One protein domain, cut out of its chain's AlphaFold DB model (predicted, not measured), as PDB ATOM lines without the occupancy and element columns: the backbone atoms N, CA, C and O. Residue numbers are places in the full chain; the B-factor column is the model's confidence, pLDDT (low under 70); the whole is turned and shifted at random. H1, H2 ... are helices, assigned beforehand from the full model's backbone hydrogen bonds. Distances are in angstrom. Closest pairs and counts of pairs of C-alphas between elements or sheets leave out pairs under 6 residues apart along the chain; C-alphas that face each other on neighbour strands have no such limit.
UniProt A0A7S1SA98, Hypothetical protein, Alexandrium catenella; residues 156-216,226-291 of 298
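This is residues 156 to 216 and 226 to 291 of the 298 residues of the protein "Hypothetical protein" of Alexandrium catenella (UniProt A0A7S1SA98). Two small clusters of short helices sit side by side along the longest axis: H8 with H3 and H1 in one, H4 with H7 and H5 in the other. The two longest helices, H4 and H8, open from their first ends as a V, and H2 and H6 lie next to each other, running opposite ways, to one side of the two clusters. The printed part has 127 residues with eight named helices, H1 to H8 in chain order, and no named strand; its class is all helix, though under half of the residues, 62, are in named elements. The whole is compact, with a radius of gyration of the C-alphas of 15.0 A, and spans 46 by 31 by 21 A.

H4, residues 199 to 211, touches H7, residues 270 to 274, with the C-alphas of Lys 205 and Gly 274 closest at 3.6 A. With residues 207 to 211 alone H4 touches H5, residues 240 to 243; Ser 211 and Phe 240 have the closest C-alphas, 4.7 A. H8, residues 277 to 289, is close to H4 but not clearly touching, with the closest C-alphas, Tyr 201 and Ala 279, 7.1 A apart; their lines are only just about perpendicular, at 72 degrees. H8 touches H3, residues 192 to 196, where the C-alphas of Gly 196 and Glu 283 come closest at 3.7 A. H8 also touches H1, residues 162 to 167, at a steep tilt of 63 degrees, opposite ways; the closest C-alphas are those of Phe 162 and Ala 289, 4.8 A. H1 touches H3, with Ala 166 and Arg 193 closest at 4.8 A between C-alphas. H2, residues 178 to 186, and H6, residues 257 to 263, are close but not clearly touching, with the C-alphas of Val 183 and Glu 261 closest at 5.9 A, at a shallow tilt of 24 degrees, opposite ways. In H1, H2, H3, H4, H6, H7 and H8 every O i to N i+4 pair is within hydrogen-bond range; H5 is too short for such a pair.

H4 and H8 each measure 18.3 A from first to last C-alpha, H2 12.4 A and H6 10.1 A; H1 measures 8.6 A, H3 and H7 6.1 A each, H5 4.9 A. H1 begins with C-alpha 162 at (138.517, 185.586, 198.910), H4 with C-alpha 199 at (142.600, 205.277, 195.456), and H8 ends with C-alpha 289 at (140.999, 186.923, 195.060).

The two C-alphas farthest apart, those of Glu 156 and Pro 216, are 47.2 A apart. Residues 217 to 225 are not printed, in the link from H4 to H5, and C-alphas 216 and 226 are 15.5 A apart across this cut. The link from H5 to H6 is long, with 13 residues. The mean pLDDT of the printed part is 95.7, and no printed residue is under 70.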
ATOM      1  N   GLU A 156     130.836 185.478 211.004       91.19
ATOM      2  CA  GLU A 156     129.815 185.138 210.004       91.19
ATOM      3  C   GLU A 156     130.394 184.829 208.616       91.19
ATOM      4  O   GLU A 156     129.763 184.120 207.834       91.19
ATOM      5  N   TYR A 157     131.598 185.323 208.326       91.81
ATOM      6  CA  TYR A 157     132.270 185.191 207.034       91.81
ATOM      7  C   TYR A 157     133.443 184.197 207.070       91.81
ATOM      8  O   TYR A 157     134.077 183.964 206.039       91.81
ATOM      9  N   GLU A 158     133.737 183.578 208.218       92.00
ATOM     10  CA  GLU A 158     134.787 182.561 208.332       92.00
ATOM     11  C   GLU A 158     134.549 181.386 207.365       92.00
ATOM     12  O   GLU A 158     133.461 180.813 207.293       92.00
ATOM     13  N   GLY A 159     135.594 181.010 206.621       88.94
ATOM     14  CA  GLY A 159     135.534 179.951 205.605       88.94
ATOM     15  C   GLY A 159     134.951 180.377 204.253       88.94
ATOM     16  O   GLY A 159     134.851 179.537 203.362       88.94
ATOM     17  N   SER A 160     134.585 181.652 204.088       92.06
ATOM     18  CA  SER A 160     134.237 182.214 202.778       92.06
ATOM     19  C   SER A 160     135.473 182.324 201.881       92.06
ATOM     20  O   SER A 160     136.599 182.444 202.370       92.06
ATOM     21  N   SER A 161     135.250 182.304 200.567       94.56
ATOM     22  CA  SER A 161     136.303 182.507 199.568       94.56
ATOM     23  C   SER A 161     136.813 183.956 199.581       94.56
ATOM     24  O   SER A 161     136.107 184.867 200.028       94.56
ATOM     25  N   PHE A 162     138.019 184.216 199.070       96.56
ATOM     26  CA  PHE A 162     138.517 185.586 198.910       96.56
ATOM     27  C   PHE A 162     137.592 186.421 198.018       96.56
ATOM     28  O   PHE A 162     137.363 187.597 198.307       96.56
ATOM     29  N   LYS A 163     137.019 185.826 196.962       95.50
ATOM     30  CA  LYS A 163     136.052 186.497 196.079       95.50
ATOM     31  C   LYS A 163     134.780 186.904 196.816       95.50
ATOM     32  O   LYS A 163     134.343 188.045 196.652       95.50
ATOM     33  N   ASP A 164     134.235 186.017 197.648       93.12
ATOM     34  CA  ASP A 164     133.039 186.303 198.448       93.12
ATOM     35  C   ASP A 164     133.325 187.386 199.491       93.12
ATOM     36  O   ASP A 164     132.556 188.335 199.628       93.12
ATOM     37  N   ILE A 165     134.467 187.302 200.182       97.12
ATOM     38  CA  ILE A 165     134.867 188.308 201.176       97.12
ATOM     39  C   ILE A 165     135.101 189.662 200.503       97.12
ATOM     40  O   ILE A 165     134.677 190.683 201.034       97.12
ATOM     41  N   ALA A 166     135.726 189.704 199.325       97.19
ATOM     42  CA  ALA A 166     135.912 190.948 198.583       97.19
ATOM     43  C   ALA A 166     134.565 191.602 198.217       97.19
ATOM     44  O   ALA A 166     134.446 192.826 198.260       97.19
ATOM     45  N   ALA A 167     133.551 190.807 197.864       95.25
ATOM     46  CA  ALA A 167     132.205 191.297 197.562       95.25
ATOM     47  C   ALA A 167     131.382 191.654 198.817       95.25
ATOM     48  O   ALA A 167     130.403 192.394 198.719       95.25
ATOM     49  N   ALA A 168     131.776 191.155 199.988       93.19
ATOM     50  CA  ALA A 168     131.078 191.370 201.246       93.19
ATOM     51  C   ALA A 168     131.145 192.836 201.724       93.19
ATOM     52  O   ALA A 168     132.066 193.581 201.363       93.19
ATOM     53  N   PRO A 169     130.194 193.274 202.573       96.31
ATOM     54  CA  PRO A 169     130.248 194.589 203.205       96.31
ATOM     55  C   PRO A 169     131.489 194.749 204.090       96.31
ATOM     56  O   PRO A 169     132.053 193.776 204.586       96.31
ATOM     57  N   THR A 170     131.880 195.991 204.395       94.25
ATOM     58  CA  THR A 170     133.038 196.265 205.274       94.25
ATOM     59  C   THR A 170     132.905 195.664 206.681       94.25
ATOM     60  O   THR A 170     133.903 195.537 207.381       94.25
ATOM     61  N   SER A 171     131.695 195.284 207.112       93.69
ATOM     62  CA  SER A 171     131.468 194.542 208.361       93.69
ATOM     63  C   SER A 171     132.042 193.125 208.352       93.69
ATOM     64  O   SER A 171     132.211 192.560 209.424       93.69
ATOM     65  N   ALA A 172     132.373 192.565 207.184       93.69
ATOM     66  CA  ALA A 172     133.071 191.286 207.084       93.69
ATOM     67  C   ALA A 172     134.503 191.347 207.639       93.69
ATOM     68  O   ALA A 172     135.077 190.310 207.957       93.69
ATOM     69  N   LEU A 173     135.085 192.546 207.778       95.94
ATOM     70  CA  LEU A 173     136.368 192.743 208.449       95.94
ATOM     71  C   LEU A 173     136.139 192.947 209.945       95.94
ATOM     72  O   LEU A 173     135.510 193.924 210.370       95.94
ATOM     73  N   GLN A 174     136.700 192.058 210.761       94.12
ATOM     74  CA  GLN A 174     136.529 192.161 212.205       94.12
ATOM     75  C   GLN A 174     137.200 193.423 212.763       94.12
ATOM     76  O   GLN A 174     138.265 193.850 212.316       94.12
ATOM     77  N   GLY A 175     136.597 194.015 213.793       90.81
ATOM     78  CA  GLY A 175     137.159 195.167 214.503       90.81
ATOM     79  C   GLY A 175     136.799 196.538 213.921       90.81
ATOM     80  O   GLY A 175     137.139 197.549 214.543       90.81
ATOM     81  N   ILE A 176     136.078 196.612 212.796       89.12
ATOM     82  CA  ILE A 176     135.481 197.873 212.332       89.12
ATOM     83  C   ILE A 176     134.172 198.122 213.095       89.12
ATOM     84  O   ILE A 176     133.111 197.580 212.777       89.12
ATOM     85  N   ALA A 177     134.237 198.977 214.115       85.75
ATOM     86  CA  ALA A 177     133.057 199.403 214.869       85.75
ATOM     87  C   ALA A 177     132.025 200.120 213.973       85.75
ATOM     88  O   ALA A 177     132.382 200.672 212.931       85.75
ATOM     89  N   GLU A 178     130.757 200.189 214.403       86.62
ATOM     90  CA  GLU A 178     129.682 200.850 213.634       86.62
ATOM     91  C   GLU A 178     130.045 202.286 213.248       86.62
ATOM     92  O   GLU A 178     129.859 202.685 212.104       86.62
ATOM     93  N   LYS A 179     130.683 203.035 214.155       86.25
ATOM     94  CA  LYS A 179     131.192 204.381 213.857       86.25
ATOM     95  C   LYS A 179     132.128 204.397 212.641       86.25
ATOM     96  O   LYS A 179     132.004 205.266 211.785       86.25
ATOM     97  N   GLY A 180     133.039 203.429 212.542       84.94
ATOM     98  CA  GLY A 180     133.932 203.301 211.392       84.94
ATOM     99  C   GLY A 180     133.198 202.921 210.113       84.94
ATOM    100  O   GLY A 180     133.514 203.448 209.051       84.94
ATOM    101  N   ARG A 181     132.161 202.086 210.216       89.06
ATOM    102  CA  ARG A 181     131.300 201.734 209.079       89.06
ATOM    103  C   ARG A 181     130.496 202.932 208.577       89.06
ATOM    104  O   ARG A 181     130.405 203.122 207.370       89.06
ATOM    105  N   VAL A 182     129.982 203.778 209.471       89.00
ATOM    106  CA  VAL A 182     129.322 205.045 209.105       89.00
ATOM    107  C   VAL A 182     130.276 205.943 208.315       89.00
ATOM    108  O   VAL A 182     129.896 206.436 207.254       89.00
ATOM    109  N   VAL A 183     131.514 206.115 208.793       91.81
ATOM    110  CA  VAL A 183     132.542 206.900 208.087       91.81
ATOM    111  C   VAL A 183     132.801 206.317 206.698       91.81
ATOM    112  O   VAL A 183     132.726 207.041 205.713       91.81
ATOM    113  N   LEU A 184     133.022 205.005 206.591       92.19
ATOM    114  CA  LEU A 184     133.240 204.331 205.307       92.19
ATOM    115  C   LEU A 184     132.065 204.521 204.333       92.19
ATOM    116  O   LEU A 184     132.287 204.891 203.181       92.19
ATOM    117  N   ARG A 185     130.818 204.381 204.801       92.00
ATOM    118  CA  ARG A 185     129.620 204.605 203.972       92.00
ATOM    119  C   ARG A 185     129.531 206.037 203.448       92.00
ATOM    120  O   ARG A 185     129.239 206.216 202.269       92.00
ATOM    121  N   LYS A 186     129.836 207.047 204.277       90.69
ATOM    122  CA  LYS A 186     129.903 208.457 203.839       90.69
ATOM    123  C   LYS A 186     130.950 208.678 202.745       90.69
ATOM    124  O   LYS A 186     130.751 209.508 201.869       90.69
ATOM    125  N   LEU A 187     132.044 207.916 202.774       90.12
ATOM    126  CA  LEU A 187     133.094 207.937 201.749       90.12
ATOM    127  C   LEU A 187     132.741 207.118 200.496       90.12
ATOM    128  O   LEU A 187     133.566 207.008 199.590       90.12
ATOM    129  N   GLY A 188     131.539 206.533 200.433       90.56
ATOM    130  CA  GLY A 188     131.103 205.666 199.340       90.56
ATOM    131  C   GLY A 188     131.729 204.268 199.365       90.56
ATOM    132  O   GLY A 188     131.611 203.540 198.387       90.56
ATOM    133  N   ILE A 189     132.380 203.884 200.464       95.56
ATOM    134  CA  ILE A 189     133.051 202.593 200.627       95.56
ATOM    135  C   ILE A 189     132.076 201.630 201.306       95.56
ATOM    136  O   ILE A 189     131.817 201.745 202.506       95.56
ATOM    137  N   LYS A 190     131.507 200.696 200.537       91.38
ATOM    138  CA  LYS A 190     130.465 199.776 201.025       91.38
ATOM    139  C   LYS A 190     130.994 198.363 201.220       91.38
ATOM    140  O   LYS A 190     130.623 197.703 202.191       91.38
ATOM    141  N   THR A 191     131.871 197.920 200.327       96.75
ATOM    142  CA  THR A 191     132.417 196.559 200.301       96.75
ATOM    143  C   THR A 191     133.883 196.510 200.715       96.75
ATOM    144  O   THR A 191     134.594 197.522 200.715       96.75
ATOM    145  N   VAL A 192     134.363 195.311 201.047       97.44
ATOM    146  CA  VAL A 192     135.797 195.055 201.242       97.44
ATOM    147  C   VAL A 192     136.571 195.421 199.974       97.44
ATOM    148  O   VAL A 192     137.621 196.052 200.062       97.44
ATOM    149  N   ARG A 193     136.032 195.132 198.783       98.31
ATOM    150  CA  ARG A 193     136.645 195.528 197.509       98.31
ATOM    151  C   ARG A 193     136.753 197.037 197.347       98.31
ATOM    152  O   ARG A 193     137.816 197.509 196.942       98.31
ATOM    153  N   ASP A 194     135.713 197.796 197.684       97.94
ATOM    154  CA  ASP A 194     135.762 199.263 197.619       97.94
ATOM    155  C   ASP A 194     136.896 199.800 198.496       97.94
ATOM    156  O   ASP A 194     137.667 200.656 198.067       97.94
ATOM    157  N   LEU A 195     137.041 199.250 199.707       98.12
ATOM    158  CA  LEU A 195     138.076 199.660 200.651       98.12
ATOM    159  C   LEU A 195     139.480 199.270 200.165       98.12
ATOM    160  O   LEU A 195     140.390 200.098 200.186       98.12
ATOM    161  N   GLY A 196     139.655 198.034 199.690       97.69
ATOM    162  CA  GLY A 196     140.940 197.522 199.201       97.69
ATOM    163  C   GLY A 196     141.400 198.171 197.893       97.69
ATOM    164  O   GLY A 196     142.594 198.269 197.618       97.69
ATOM    165  N   THR A 197     140.464 198.683 197.089       97.75
ATOM    166  CA  THR A 197     140.763 199.390 195.835       97.75
ATOM    167  C   THR A 197     140.740 200.912 195.968       97.75
ATOM    168  O   THR A 197     140.990 201.618 194.988       97.75
ATOM    169  N   TRP A 198     140.510 201.436 197.174       98.06
ATOM    170  CA  TRP A 198     140.320 202.861 197.400       98.06
ATOM    171  C   TRP A 198     141.570 203.677 197.040       98.06
ATOM    172  O   TRP A 198     142.628 203.556 197.664       98.06
ATOM    173  N   LYS A 199     141.450 204.552 196.030       97.56
ATOM    174  CA  LYS A 199     142.600 205.277 195.456       97.56
ATOM    175  C   LYS A 199     143.395 206.085 196.489       97.56
ATOM    176  O   LYS A 199     144.621 206.112 196.431       97.56
ATOM    177  N   PHE A 200     142.708 206.721 197.439       98.12
ATOM    178  CA  PHE A 200     143.344 207.593 198.427       98.12
ATOM    179  C   PHE A 200     144.140 206.793 199.454       98.12
ATOM    180  O   PHE A 200     145.239 207.202 199.824       98.12
ATOM    181  N   TYR A 201     143.645 205.614 199.839       98.19
ATOM    182  CA  TYR A 201     144.420 204.662 200.627       98.19
ATOM    183  C   TYR A 201     145.685 204.212 199.885       98.19
ATOM    184  O   TYR A 201     146.775 204.297 200.444       98.19
ATOM    185  N   LYS A 202     145.569 203.813 198.609       98.25
ATOM    186  CA  LYS A 202     146.716 203.354 197.803       98.25
ATOM    187  C   LYS A 202     147.812 204.415 197.678       98.25
ATOM    188  O   LYS A 202     148.984 204.107 197.890       98.25
ATOM    189  N   ILE A 203     147.428 205.661 197.395       98.31
ATOM    190  CA  ILE A 203     148.351 206.805 197.351       98.31
ATOM    191  C   ILE A 203     149.010 207.009 198.719       98.31
ATOM    192  O   ILE A 203     150.233 207.087 198.809       98.31
ATOM    193  N   SER A 204     148.210 207.041 199.787       98.50
ATOM    194  CA  SER A 204     148.701 207.268 201.151       98.50
ATOM    195  C   SER A 204     149.686 206.192 201.596       98.50
ATOM    196  O   SER A 204     150.727 206.500 202.167       98.50
ATOM    197  N   LYS A 205     149.386 204.925 201.292       98.31
ATOM    198  CA  LYS A 205     150.248 203.774 201.569       98.31
ATOM    199  C   LYS A 205     151.582 203.888 200.831       98.31
ATOM    200  O   LYS A 205     152.623 203.632 201.427       98.31
ATOM    201  N   ALA A 206     151.564 204.286 199.558       98.31
ATOM    202  CA  ALA A 206     152.780 204.468 198.766       98.31
ATOM    203  C   ALA A 206     153.651 205.615 199.309       98.31
ATOM    204  O   ALA A 206     154.852 205.430 199.488       98.31
ATOM    205  N   ILE A 207     153.038 206.758 199.634       98.25
ATOM    206  CA  ILE A 207     153.710 207.900 200.273       98.25
ATOM    207  C   ILE A 207     154.336 207.472 201.608       98.25
ATOM    208  O   ILE A 207     155.521 207.711 201.832       98.25
ATOM    209  N   ALA A 208     153.573 206.795 202.471       97.50
ATOM    210  CA  ALA A 208     154.059 206.309 203.761       97.50
ATOM    211  C   ALA A 208     155.238 205.337 203.602       97.50
ATOM    212  O   ALA A 208     156.269 205.516 204.250       97.50
ATOM    213  N   GLY A 209     155.133 204.367 202.689       97.50
ATOM    214  CA  GLY A 209     156.198 203.398 202.426       97.50
ATOM    215  C   GLY A 209     157.489 204.039 201.909       97.50
ATOM    216  O   GLY A 209     158.567 203.724 202.405       97.50
ATOM    217  N   LEU A 210     157.393 204.968 200.951       97.94
ATOM    218  CA  LEU A 210     158.567 205.649 200.391       97.94
ATOM    219  C   LEU A 210     159.170 206.690 201.341       97.94
ATOM    220  O   LEU A 210     160.374 206.925 201.282       97.94
ATOM    221  N   SER A 211     158.383 207.268 202.256       97.38
ATOM    222  CA  SER A 211     158.888 208.239 203.240       97.38
ATOM    223  C   SER A 211     159.996 207.673 204.134       97.38
ATOM    224  O   SER A 211     160.907 208.403 204.522       97.38
ATOM    225  N   ALA A 212     159.962 206.364 204.406       96.12
ATOM    226  CA  ALA A 212     160.986 205.669 205.183       96.12
ATOM    227  C   ALA A 212     162.326 205.535 204.436       96.12
ATOM    228  O   ALA A 212     163.353 205.292 205.064       96.12
ATOM    229  N   LEU A 213     162.310 205.681 203.108       97.38
ATOM    230  CA  LEU A 213     163.487 205.601 202.240       97.38
ATOM    231  C   LEU A 213     164.002 206.989 201.827       97.38
ATOM    232  O   LEU A 213     165.041 207.086 201.180       97.38
ATOM    233  N   GLU A 214     163.274 208.058 202.160       96.69
ATOM    234  CA  GLU A 214     163.636 209.425 201.797       96.69
ATOM    235  C   GLU A 214     164.802 209.930 202.656       96.69
ATOM    236  O   GLU A 214     164.726 209.962 203.885       96.69
ATOM    237  N   GLU A 215     165.880 210.371 202.005       96.38
ATOM    238  CA  GLU A 215     166.998 211.034 202.671       96.38
ATOM    239  C   GLU A 215     166.740 212.552 202.765       96.38
ATOM    240  O   GLU A 215     166.667 213.228 201.730       96.38
ATOM    241  N   PRO A 216     166.620 213.129 203.977       95.06
ATOM    242  CA  PRO A 216     166.244 214.530 204.144       95.06
ATOM    243  C   PRO A 216     167.215 215.487 203.443       95.06
ATOM    244  O   PRO A 216     168.424 215.438 203.669       95.06
ATOM    245  N   ASN A 226     158.149 213.289 191.134       96.00
ATOM    246  CA  ASN A 226     157.025 214.030 191.703       96.00
ATOM    247  C   ASN A 226     155.749 213.167 191.751       96.00
ATOM    248  O   ASN A 226     155.660 212.141 191.075       96.00
ATOM    249  N   VAL A 227     154.754 213.620 192.517       96.62
ATOM    250  CA  VAL A 227     153.408 213.022 192.600       96.62
ATOM    251  C   VAL A 227     152.318 214.096 192.495       96.62
ATOM    252  O   VAL A 227     151.283 214.003 193.145       96.62
ATOM    253  N   ASN A 228     152.520 215.128 191.666       96.88
ATOM    254  CA  ASN A 228     151.668 216.331 191.653       96.88
ATOM    255  C   ASN A 228     150.187 216.043 191.368       96.88
ATOM    256  O   ASN A 228     149.322 216.783 191.804       96.88
ATOM    257  N   LYS A 229     149.873 214.946 190.666       96.81
ATOM    258  CA  LYS A 229     148.485 214.516 190.405       96.81
ATOM    259  C   LYS A 229     147.808 213.801 191.584       96.81
ATOM    260  O   LYS A 229     146.663 213.370 191.465       96.81
ATOM    261  N   ALA A 230     148.544 213.560 192.663       96.88
ATOM    262  CA  ALA A 230     148.075 212.843 193.842       96.88
ATOM    263  C   ALA A 230     147.824 213.781 195.030       96.88
ATOM    264  O   ALA A 230     147.074 213.421 195.936       96.88
ATOM    265  N   VAL A 231     148.425 214.971 195.024       97.19
ATOM    266  CA  VAL A 231     148.354 215.964 196.101       97.19
ATOM    267  C   VAL A 231     147.836 217.294 195.571       97.19
ATOM    268  O   VAL A 231     147.956 217.592 194.387       97.19
ATOM    269  N   ASP A 232     147.261 218.108 196.444       95.69
ATOM    270  CA  ASP A 232     146.870 219.466 196.090       95.69
ATOM    271  C   ASP A 232     148.074 220.322 195.683       95.69
ATOM    272  O   ASP A 232     149.184 220.156 196.195       95.69
ATOM    273  N   LYS A 233     147.817 221.342 194.855       95.88
ATOM    274  CA  LYS A 233     148.839 222.262 194.324       95.88
ATOM    275  C   LYS A 233     149.759 222.862 195.396       95.88
ATOM    276  O   LYS A 233     150.945 223.069 195.163       95.88
ATOM    277  N   LYS A 234     149.215 223.127 196.588       96.56
ATOM    278  CA  LYS A 234     149.946 223.664 197.753       96.56
ATOM    279  C   LYS A 234     151.009 222.710 198.324       96.56
ATOM    280  O   LYS A 234     151.866 223.163 199.073       96.56
ATOM    281  N   HIS A 235     150.951 221.421 197.994       96.62
ATOM    282  CA  HIS A 235     151.821 220.367 198.526       96.62
ATOM    283  C   HIS A 235     152.660 219.667 197.444       96.62
ATOM    284  O   HIS A 235     153.349 218.697 197.741       96.62
ATOM    285  N   GLU A 236     152.656 220.158 196.199       96.25
ATOM    286  CA  GLU A 236     153.435 219.576 195.091       96.25
ATOM    287  C   GLU A 236     154.954 219.597 195.330       96.25
ATOM    288  O   GLU A 236     155.678 218.763 194.793       96.25
ATOM    289  N   THR A 237     155.449 220.536 196.141       95.62
ATOM    290  CA  THR A 237     156.875 220.656 196.482       95.62
ATOM    291  C   THR A 237     157.248 219.954 197.785       95.62
ATOM    292  O   THR A 237     158.415 219.996 198.169       95.62
ATOM    293  N   SER A 238     156.279 219.366 198.491       96.56
ATOM    294  CA  SER A 238     156.536 218.698 199.764       96.56
ATOM    295  C   SER A 238     157.339 217.412 199.570       96.56
ATOM    296  O   SER A 238     157.200 216.714 198.565       96.56
ATOM    297  N   SER A 239     158.167 217.079 200.554       97.38
ATOM    298  CA  SER A 239     158.849 215.783 200.619       97.38
ATOM    299  C   SER A 239     157.880 214.683 201.083       97.38
ATOM    300  O   SER A 239     156.836 214.979 201.674       97.38
ATOM    301  N   PHE A 240     158.199 213.403 200.886       97.88
ATOM    302  CA  PHE A 240     157.365 212.316 201.413       97.88
ATOM    303  C   PHE A 240     157.256 212.364 202.946       97.88
ATOM    304  O   PHE A 240     156.167 212.167 203.487       97.88
ATOM    305  N   GLN A 241     158.342 212.682 203.658       97.81
ATOM    306  CA  GLN A 241     158.355 212.861 205.119       97.81
ATOM    307  C   GLN A 241     157.521 214.053 205.607       97.81
ATOM    308  O   GLN A 241     157.079 214.072 206.761       97.81
ATOM    309  N   GLU A 242     157.304 215.058 204.764       98.00
ATOM    310  CA  GLU A 242     156.363 216.146 205.033       98.00
ATOM    311  C   GLU A 242     154.930 215.707 204.724       98.00
ATOM    312  O   GLU A 242     154.045 215.879 205.562       98.00
ATOM    313  N   MET A 243     154.711 215.060 203.574       98.38
ATOM    314  CA  MET A 243     153.395 214.602 203.122       98.38
ATOM    315  C   MET A 243     152.718 213.664 204.120       98.38
ATOM    316  O   MET A 243     151.534 213.826 204.396       98.38
ATOM    317  N   VAL A 244     153.445 212.723 204.733       98.38
ATOM    318  CA  VAL A 244     152.863 211.797 205.730       98.38
ATOM    319  C   VAL A 244     152.283 212.495 206.966       98.38
ATOM    320  O   VAL A 244     151.463 211.902 207.671       98.38
ATOM    321  N   LYS A 245     152.686 213.744 207.235       98.44
ATOM    322  CA  LYS A 245     152.207 214.563 208.360       98.44
ATOM    323  C   LYS A 245     150.990 215.415 207.989       98.44
ATOM    324  O   LYS A 245     150.331 215.930 208.888       98.44
ATOM    325  N   LEU A 246     150.696 215.568 206.698       98.38
ATOM    326  CA  LEU A 246     149.560 216.343 206.203       98.38
ATOM    327  C   LEU A 246     148.235 215.612 206.456       98.38
ATOM    328  O   LEU A 246     148.232 214.379 206.538       98.38
ATOM    329  N   PRO A 247     147.108 216.338 206.554       98.38
ATOM    330  CA  PRO A 247     145.790 215.720 206.634       98.38
ATOM    331  C   PRO A 247     145.409 215.011 205.320       98.38
ATOM    332  O   PRO A 247     145.924 215.382 204.264       98.38
ATOM    333  N   PRO A 248     144.506 214.011 205.346       98.12
ATOM    334  CA  PRO A 248     144.036 213.325 204.142       98.12
ATOM    335  C   PRO A 248     143.544 214.255 203.024       98.12
ATOM    336  O   PRO A 248     143.788 213.950 201.858       98.12
ATOM    337  N   SER A 249     142.898 215.382 203.344       97.50
ATOM    338  CA  SER A 249     142.420 216.371 202.361       97.50
ATOM    339  C   SER A 249     143.525 217.031 201.539       97.50
ATOM    340  O   SER A 249     143.243 217.610 200.499       97.50
ATOM    341  N   ALA A 250     144.793 216.908 201.945       97.88
ATOM    342  CA  ALA A 250     145.923 217.308 201.108       97.88
ATOM    343  C   ALA A 250     146.070 216.438 199.845       97.88
ATOM    344  O   ALA A 250     146.831 216.801 198.945       97.88
ATOM    345  N   LEU A 251     145.378 215.296 199.770       97.94
ATOM    346  CA  LEU A 251     145.291 214.471 198.571       97.94
ATOM    347  C   LEU A 251     144.289 215.054 197.578       97.94
ATOM    348  O   LEU A 251     143.123 215.289 197.901       97.94
ATOM    349  N   GLN A 252     144.719 215.176 196.327       96.56
ATOM    350  CA  GLN A 252     143.908 215.787 195.284       96.56
ATOM    351  C   GLN A 252     142.584 215.032 195.084       96.56
ATOM    352  O   GLN A 252     142.549 213.859 194.697       96.56
ATOM    353  N   GLY A 253     141.474 215.746 195.282       94.06
ATOM    354  CA  GLY A 253     140.114 215.237 195.087       94.06
ATOM    355  C   GLY A 253     139.459 214.646 196.336       94.06
ATOM    356  O   GLY A 253     138.373 214.079 196.215       94.06
ATOM    357  N   LEU A 254     140.087 214.761 197.508       94.50
ATOM    358  CA  LEU A 254     139.491 214.412 198.794       94.50
ATOM    359  C   LEU A 254     139.073 215.701 199.518       94.50
ATOM    360  O   LEU A 254     139.885 216.589 199.745       94.50
ATOM    361  N   ALA A 255     137.783 215.837 199.819       93.56
ATOM    362  CA  ALA A 255     137.233 217.072 200.376       93.56
ATOM    363  C   ALA A 255     137.603 217.268 201.858       93.56
ATOM    364  O   ALA A 255     137.749 216.298 202.595       93.56
ATOM    365  N   GLU A 256     137.663 218.520 202.325       93.75
ATOM    366  CA  GLU A 256     138.076 218.861 203.701       93.75
ATOM    367  C   GLU A 256     137.208 218.217 204.794       93.75
ATOM    368  O   GLU A 256     137.715 217.829 205.845       93.75
ATOM    369  N   TRP A 257     135.905 218.028 204.549       93.44
ATOM    370  CA  TRP A 257     135.011 217.377 205.518       93.44
ATOM    371  C   TRP A 257     135.428 215.934 205.837       93.44
ATOM    372  O   TRP A 257     135.123 215.426 206.917       93.44
ATOM    373  N   VAL A 258     136.152 215.274 204.929       94.56
ATOM    374  CA  VAL A 258     136.632 213.903 205.126       94.56
ATOM    375  C   VAL A 258     137.644 213.832 206.267       94.56
ATOM    376  O   VAL A 258     137.663 212.836 206.987       94.56
ATOM    377  N   ASP A 259     138.432 214.885 206.497       96.81
ATOM    378  CA  ASP A 259     139.381 214.923 207.614       96.81
ATOM    379  C   ASP A 259     138.661 214.819 208.958       96.81
ATOM    380  O   ASP A 259     139.139 214.142 209.867       96.81
ATOM    381  N   ILE A 260     137.487 215.443 209.079       94.75
ATOM    382  CA  ILE A 260     136.663 215.405 210.294       94.75
ATOM    383  C   ILE A 260     136.153 213.978 210.534       94.75
ATOM    384  O   ILE A 260     136.255 213.446 211.645       94.75
ATOM    385  N   GLU A 261     135.641 213.332 209.487       95.06
ATOM    386  CA  GLU A 261     135.111 211.968 209.564       95.06
ATOM    387  C   GLU A 261     136.218 210.947 209.870       95.06
ATOM    388  O   GLU A 261     136.063 210.115 210.769       95.06
ATOM    389  N   LEU A 262     137.366 211.041 209.193       95.75
ATOM    390  CA  LEU A 262     138.523 210.170 209.417       95.75
ATOM    391  C   LEU A 262     139.166 210.406 210.791       95.75
ATOM    392  O   LEU A 262     139.510 209.444 211.488       95.75
ATOM    393  N   ALA A 263     139.242 211.653 211.261       96.69
ATOM    394  CA  ALA A 263     139.738 211.950 212.603       96.69
ATOM    395  C   ALA A 263     138.872 211.287 213.684       96.69
ATOM    396  O   ALA A 263     139.394 210.865 214.720       96.69
ATOM    397  N   SER A 264     137.569 211.118 213.429       93.75
ATOM    398  CA  SER A 264     136.639 210.441 214.339       93.75
ATOM    399  C   SER A 264     136.968 208.954 214.563       93.75
ATOM    400  O   SER A 264     136.568 208.386 215.587       93.75
ATOM    401  N   VAL A 265     137.721 208.343 213.640       93.31
ATOM    402  CA  VAL A 265     138.259 206.975 213.717       93.31
ATOM    403  C   VAL A 265     139.780 206.957 213.901       93.31
ATOM    404  O   VAL A 265     140.416 205.932 213.679       93.31
ATOM    405  N   HIS A 266     140.345 208.062 214.395       94.69
ATOM    406  CA  HIS A 266     141.765 208.237 214.718       94.69
ATOM    407  C   HIS A 266     142.710 208.255 213.506       94.69
ATOM    408  O   HIS A 266     143.898 207.981 213.653       94.69
ATOM    409  N   ILE A 267     142.208 208.632 212.328       97.50
ATOM    410  CA  ILE A 267     143.008 208.843 211.118       97.50
ATOM    411  C   ILE A 267     143.062 210.345 210.838       97.50
ATOM    412  O   ILE A 267     142.103 210.933 210.354       97.50
ATOM    413  N   LYS A 268     144.177 210.981 211.187       98.12
ATOM    414  CA  LYS A 268     144.380 212.434 211.084       98.12
ATOM    415  C   LYS A 268     145.377 212.829 210.007       98.12
ATOM    416  O   LYS A 268     145.410 213.995 209.637       98.12
ATOM    417  N   THR A 269     146.204 211.894 209.542       98.69
ATOM    418  CA  THR A 269     147.253 212.184 208.563       98.69
ATOM    419  C   THR A 269     147.262 211.188 207.411       98.69
ATOM    420  O   THR A 269     146.779 210.061 207.549       98.69
ATOM    421  N   ILE A 270     147.864 211.583 206.286       98.50
ATOM    422  CA  ILE A 270     148.143 210.703 205.143       98.50
ATOM    423  C   ILE A 270     148.929 209.470 205.603       98.50
ATOM    424  O   ILE A 270     148.600 208.358 205.207       98.50
ATOM    425  N   GLY A 271     149.916 209.633 206.490       98.31
ATOM    426  CA  GLY A 271     150.667 208.503 207.048       98.31
ATOM    427  C   GLY A 271     149.764 207.501 207.774       98.31
ATOM    428  O   GLY A 271     149.782 206.310 207.468       98.31
ATOM    429  N   GLN A 272     148.894 207.985 208.666       98.50
ATOM    430  CA  GLN A 272     147.947 207.132 209.395       98.50
ATOM    431  C   GLN A 272     146.943 206.445 208.465       98.50
ATOM    432  O   GLN A 272     146.591 205.287 208.686       98.50
ATOM    433  N   LEU A 273     146.501 207.138 207.411       98.25
ATOM    434  CA  LEU A 273     145.641 206.547 206.390       98.25
ATOM    435  C   LEU A 273     146.379 205.438 205.621       98.25
ATOM    436  O   LEU A 273     145.830 204.356 205.437       98.25
ATOM    437  N   GLY A 274     147.631 205.666 205.221       97.69
ATOM    438  CA  GLY A 274     148.457 204.677 204.521       97.69
ATOM    439  C   GLY A 274     148.772 203.433 205.357       97.69
ATOM    440  O   GLY A 274     148.899 202.327 204.830       97.69
ATOM    441  N   GLU A 275     148.832 203.584 206.677       96.94
ATOM    442  CA  GLU A 275     149.065 202.488 207.618       96.94
ATOM    443  C   GLU A 275     147.783 201.815 208.120       96.94
ATOM    444  O   GLU A 275     147.837 200.895 208.942       96.94
ATOM    445  N   TRP A 276     146.618 202.227 207.615       96.94
ATOM    446  CA  TRP A 276     145.347 201.769 208.144       96.94
ATOM    447  C   TRP A 276     145.134 200.264 207.935       96.94
ATOM    448  O   TRP A 276     144.965 199.777 206.815       96.94
ATOM    449  N   LYS A 277     145.116 199.515 209.046       96.50
ATOM    450  CA  LYS A 277     145.114 198.043 209.026       96.50
ATOM    451  C   LYS A 277     143.946 197.428 208.249       96.50
ATOM    452  O   LYS A 277     144.147 196.439 207.560       96.50
ATOM    453  N   PHE A 278     142.750 198.015 208.329       97.56
ATOM    454  CA  PHE A 278     141.564 197.453 207.679       97.56
ATOM    455  C   PHE A 278     141.623 197.609 206.161       97.56
ATOM    456  O   PHE A 278     141.285 196.678 205.439       97.56
ATOM    457  N   ALA A 279     142.117 198.752 205.682       97.75
ATOM    458  CA  ALA A 279     142.335 198.962 204.259       97.75
ATOM    459  C   ALA A 279     143.435 198.050 203.706       97.75
ATOM    460  O   ALA A 279     143.303 197.522 202.606       97.75
ATOM    461  N   ARG A 280     144.460 197.769 204.518       97.81
ATOM    462  CA  ARG A 280     145.509 196.800 204.184       97.81
ATOM    463  C   ARG A 280     144.974 195.374 204.054       97.81
ATOM    464  O   ARG A 280     145.286 194.694 203.087       97.81
ATOM    465  N   TRP A 281     144.161 194.923 205.011       98.44
ATOM    466  CA  TRP A 281     143.523 193.604 204.939       98.44
ATOM    467  C   TRP A 281     142.625 193.488 203.712       98.44
ATOM    468  O   TRP A 281     142.702 192.501 202.988       98.44
ATOM    469  N   ALA A 282     141.815 194.517 203.464       98.50
ATOM    470  CA  ALA A 282     140.940 194.586 202.307       98.50
ATOM    471  C   ALA A 282     141.716 194.489 200.988       98.50
ATOM    472  O   ALA A 282     141.326 193.735 200.103       98.50
ATOM    473  N   GLU A 283     142.827 195.214 200.868       98.38
ATOM    474  CA  GLU A 283     143.704 195.150 199.701       98.38
ATOM    475  C   GLU A 283     144.268 193.741 199.492       98.38
ATOM    476  O   GLU A 283     144.116 193.191 198.408       98.38
ATOM    477  N   TRP A 284     144.827 193.109 200.529       98.25
ATOM    478  CA  TRP A 284     145.360 191.745 200.422       98.25
ATOM    479  C   TRP A 284     144.310 190.720 199.996       98.25
ATOM    480  O   TRP A 284     144.606 189.823 199.212       98.25
ATOM    481  N   ILE A 285     143.085 190.853 200.509       98.38
ATOM    482  CA  ILE A 285     141.956 190.003 200.123       98.38
ATOM    483  C   ILE A 285     141.631 190.192 198.640       98.38
ATOM    484  O   ILE A 285     141.457 189.210 197.927       98.38
ATOM    485  N   VAL A 286     141.559 191.441 198.173       98.06
ATOM    486  CA  VAL A 286     141.269 191.754 196.768       98.06
ATOM    487  C   VAL A 286     142.361 191.224 195.846       98.06
ATOM    488  O   VAL A 286     142.027 190.609 194.837       98.06
ATOM    489  N   ASP A 287     143.628 191.427 196.205       97.81
ATOM    490  CA  ASP A 287     144.772 190.985 195.410       97.81
ATOM    491  C   ASP A 287     144.815 189.449 195.314       97.81
ATOM    492  O   ASP A 287     144.985 188.895 194.231       97.81
ATOM    493  N   LEU A 288     144.599 188.731 196.425       97.50
ATOM    494  CA  LEU A 288     144.589 187.261 196.426       97.50
ATOM    495  C   LEU A 288     143.342 186.659 195.768       97.50
ATOM    496  O   LEU A 288     143.421 185.555 195.228       97.50
ATOM    497  N   ALA A 289     142.212 187.374 195.743       95.88
ATOM    498  CA  ALA A 289     140.999 186.923 195.060       95.88
ATOM    499  C   ALA A 289     141.205 186.708 193.548       95.88
ATOM    500  O   ALA A 289     140.468 185.929 192.936       95.88
ATOM    501  N   GLU A 290     142.192 187.372 192.935       95.44
ATOM    502  CA  GLU A 290     142.538 187.189 191.517       95.44
ATOM    503  C   GLU A 290     143.142 185.807 191.227       95.44
ATOM    504  O   GLU A 290     143.008 185.300 190.116       95.44
ATOM    505  N   PHE A 291     143.745 185.173 192.234       95.50
ATOM    506  CA  PHE A 291     144.414 183.872 192.125       95.50
ATOM    507  C   PHE A 291     143.553 182.708 192.634       95.50
ATOM    508  O   PHE A 291     143.997 181.563 192.648       95.50
TER     509      PHE A 291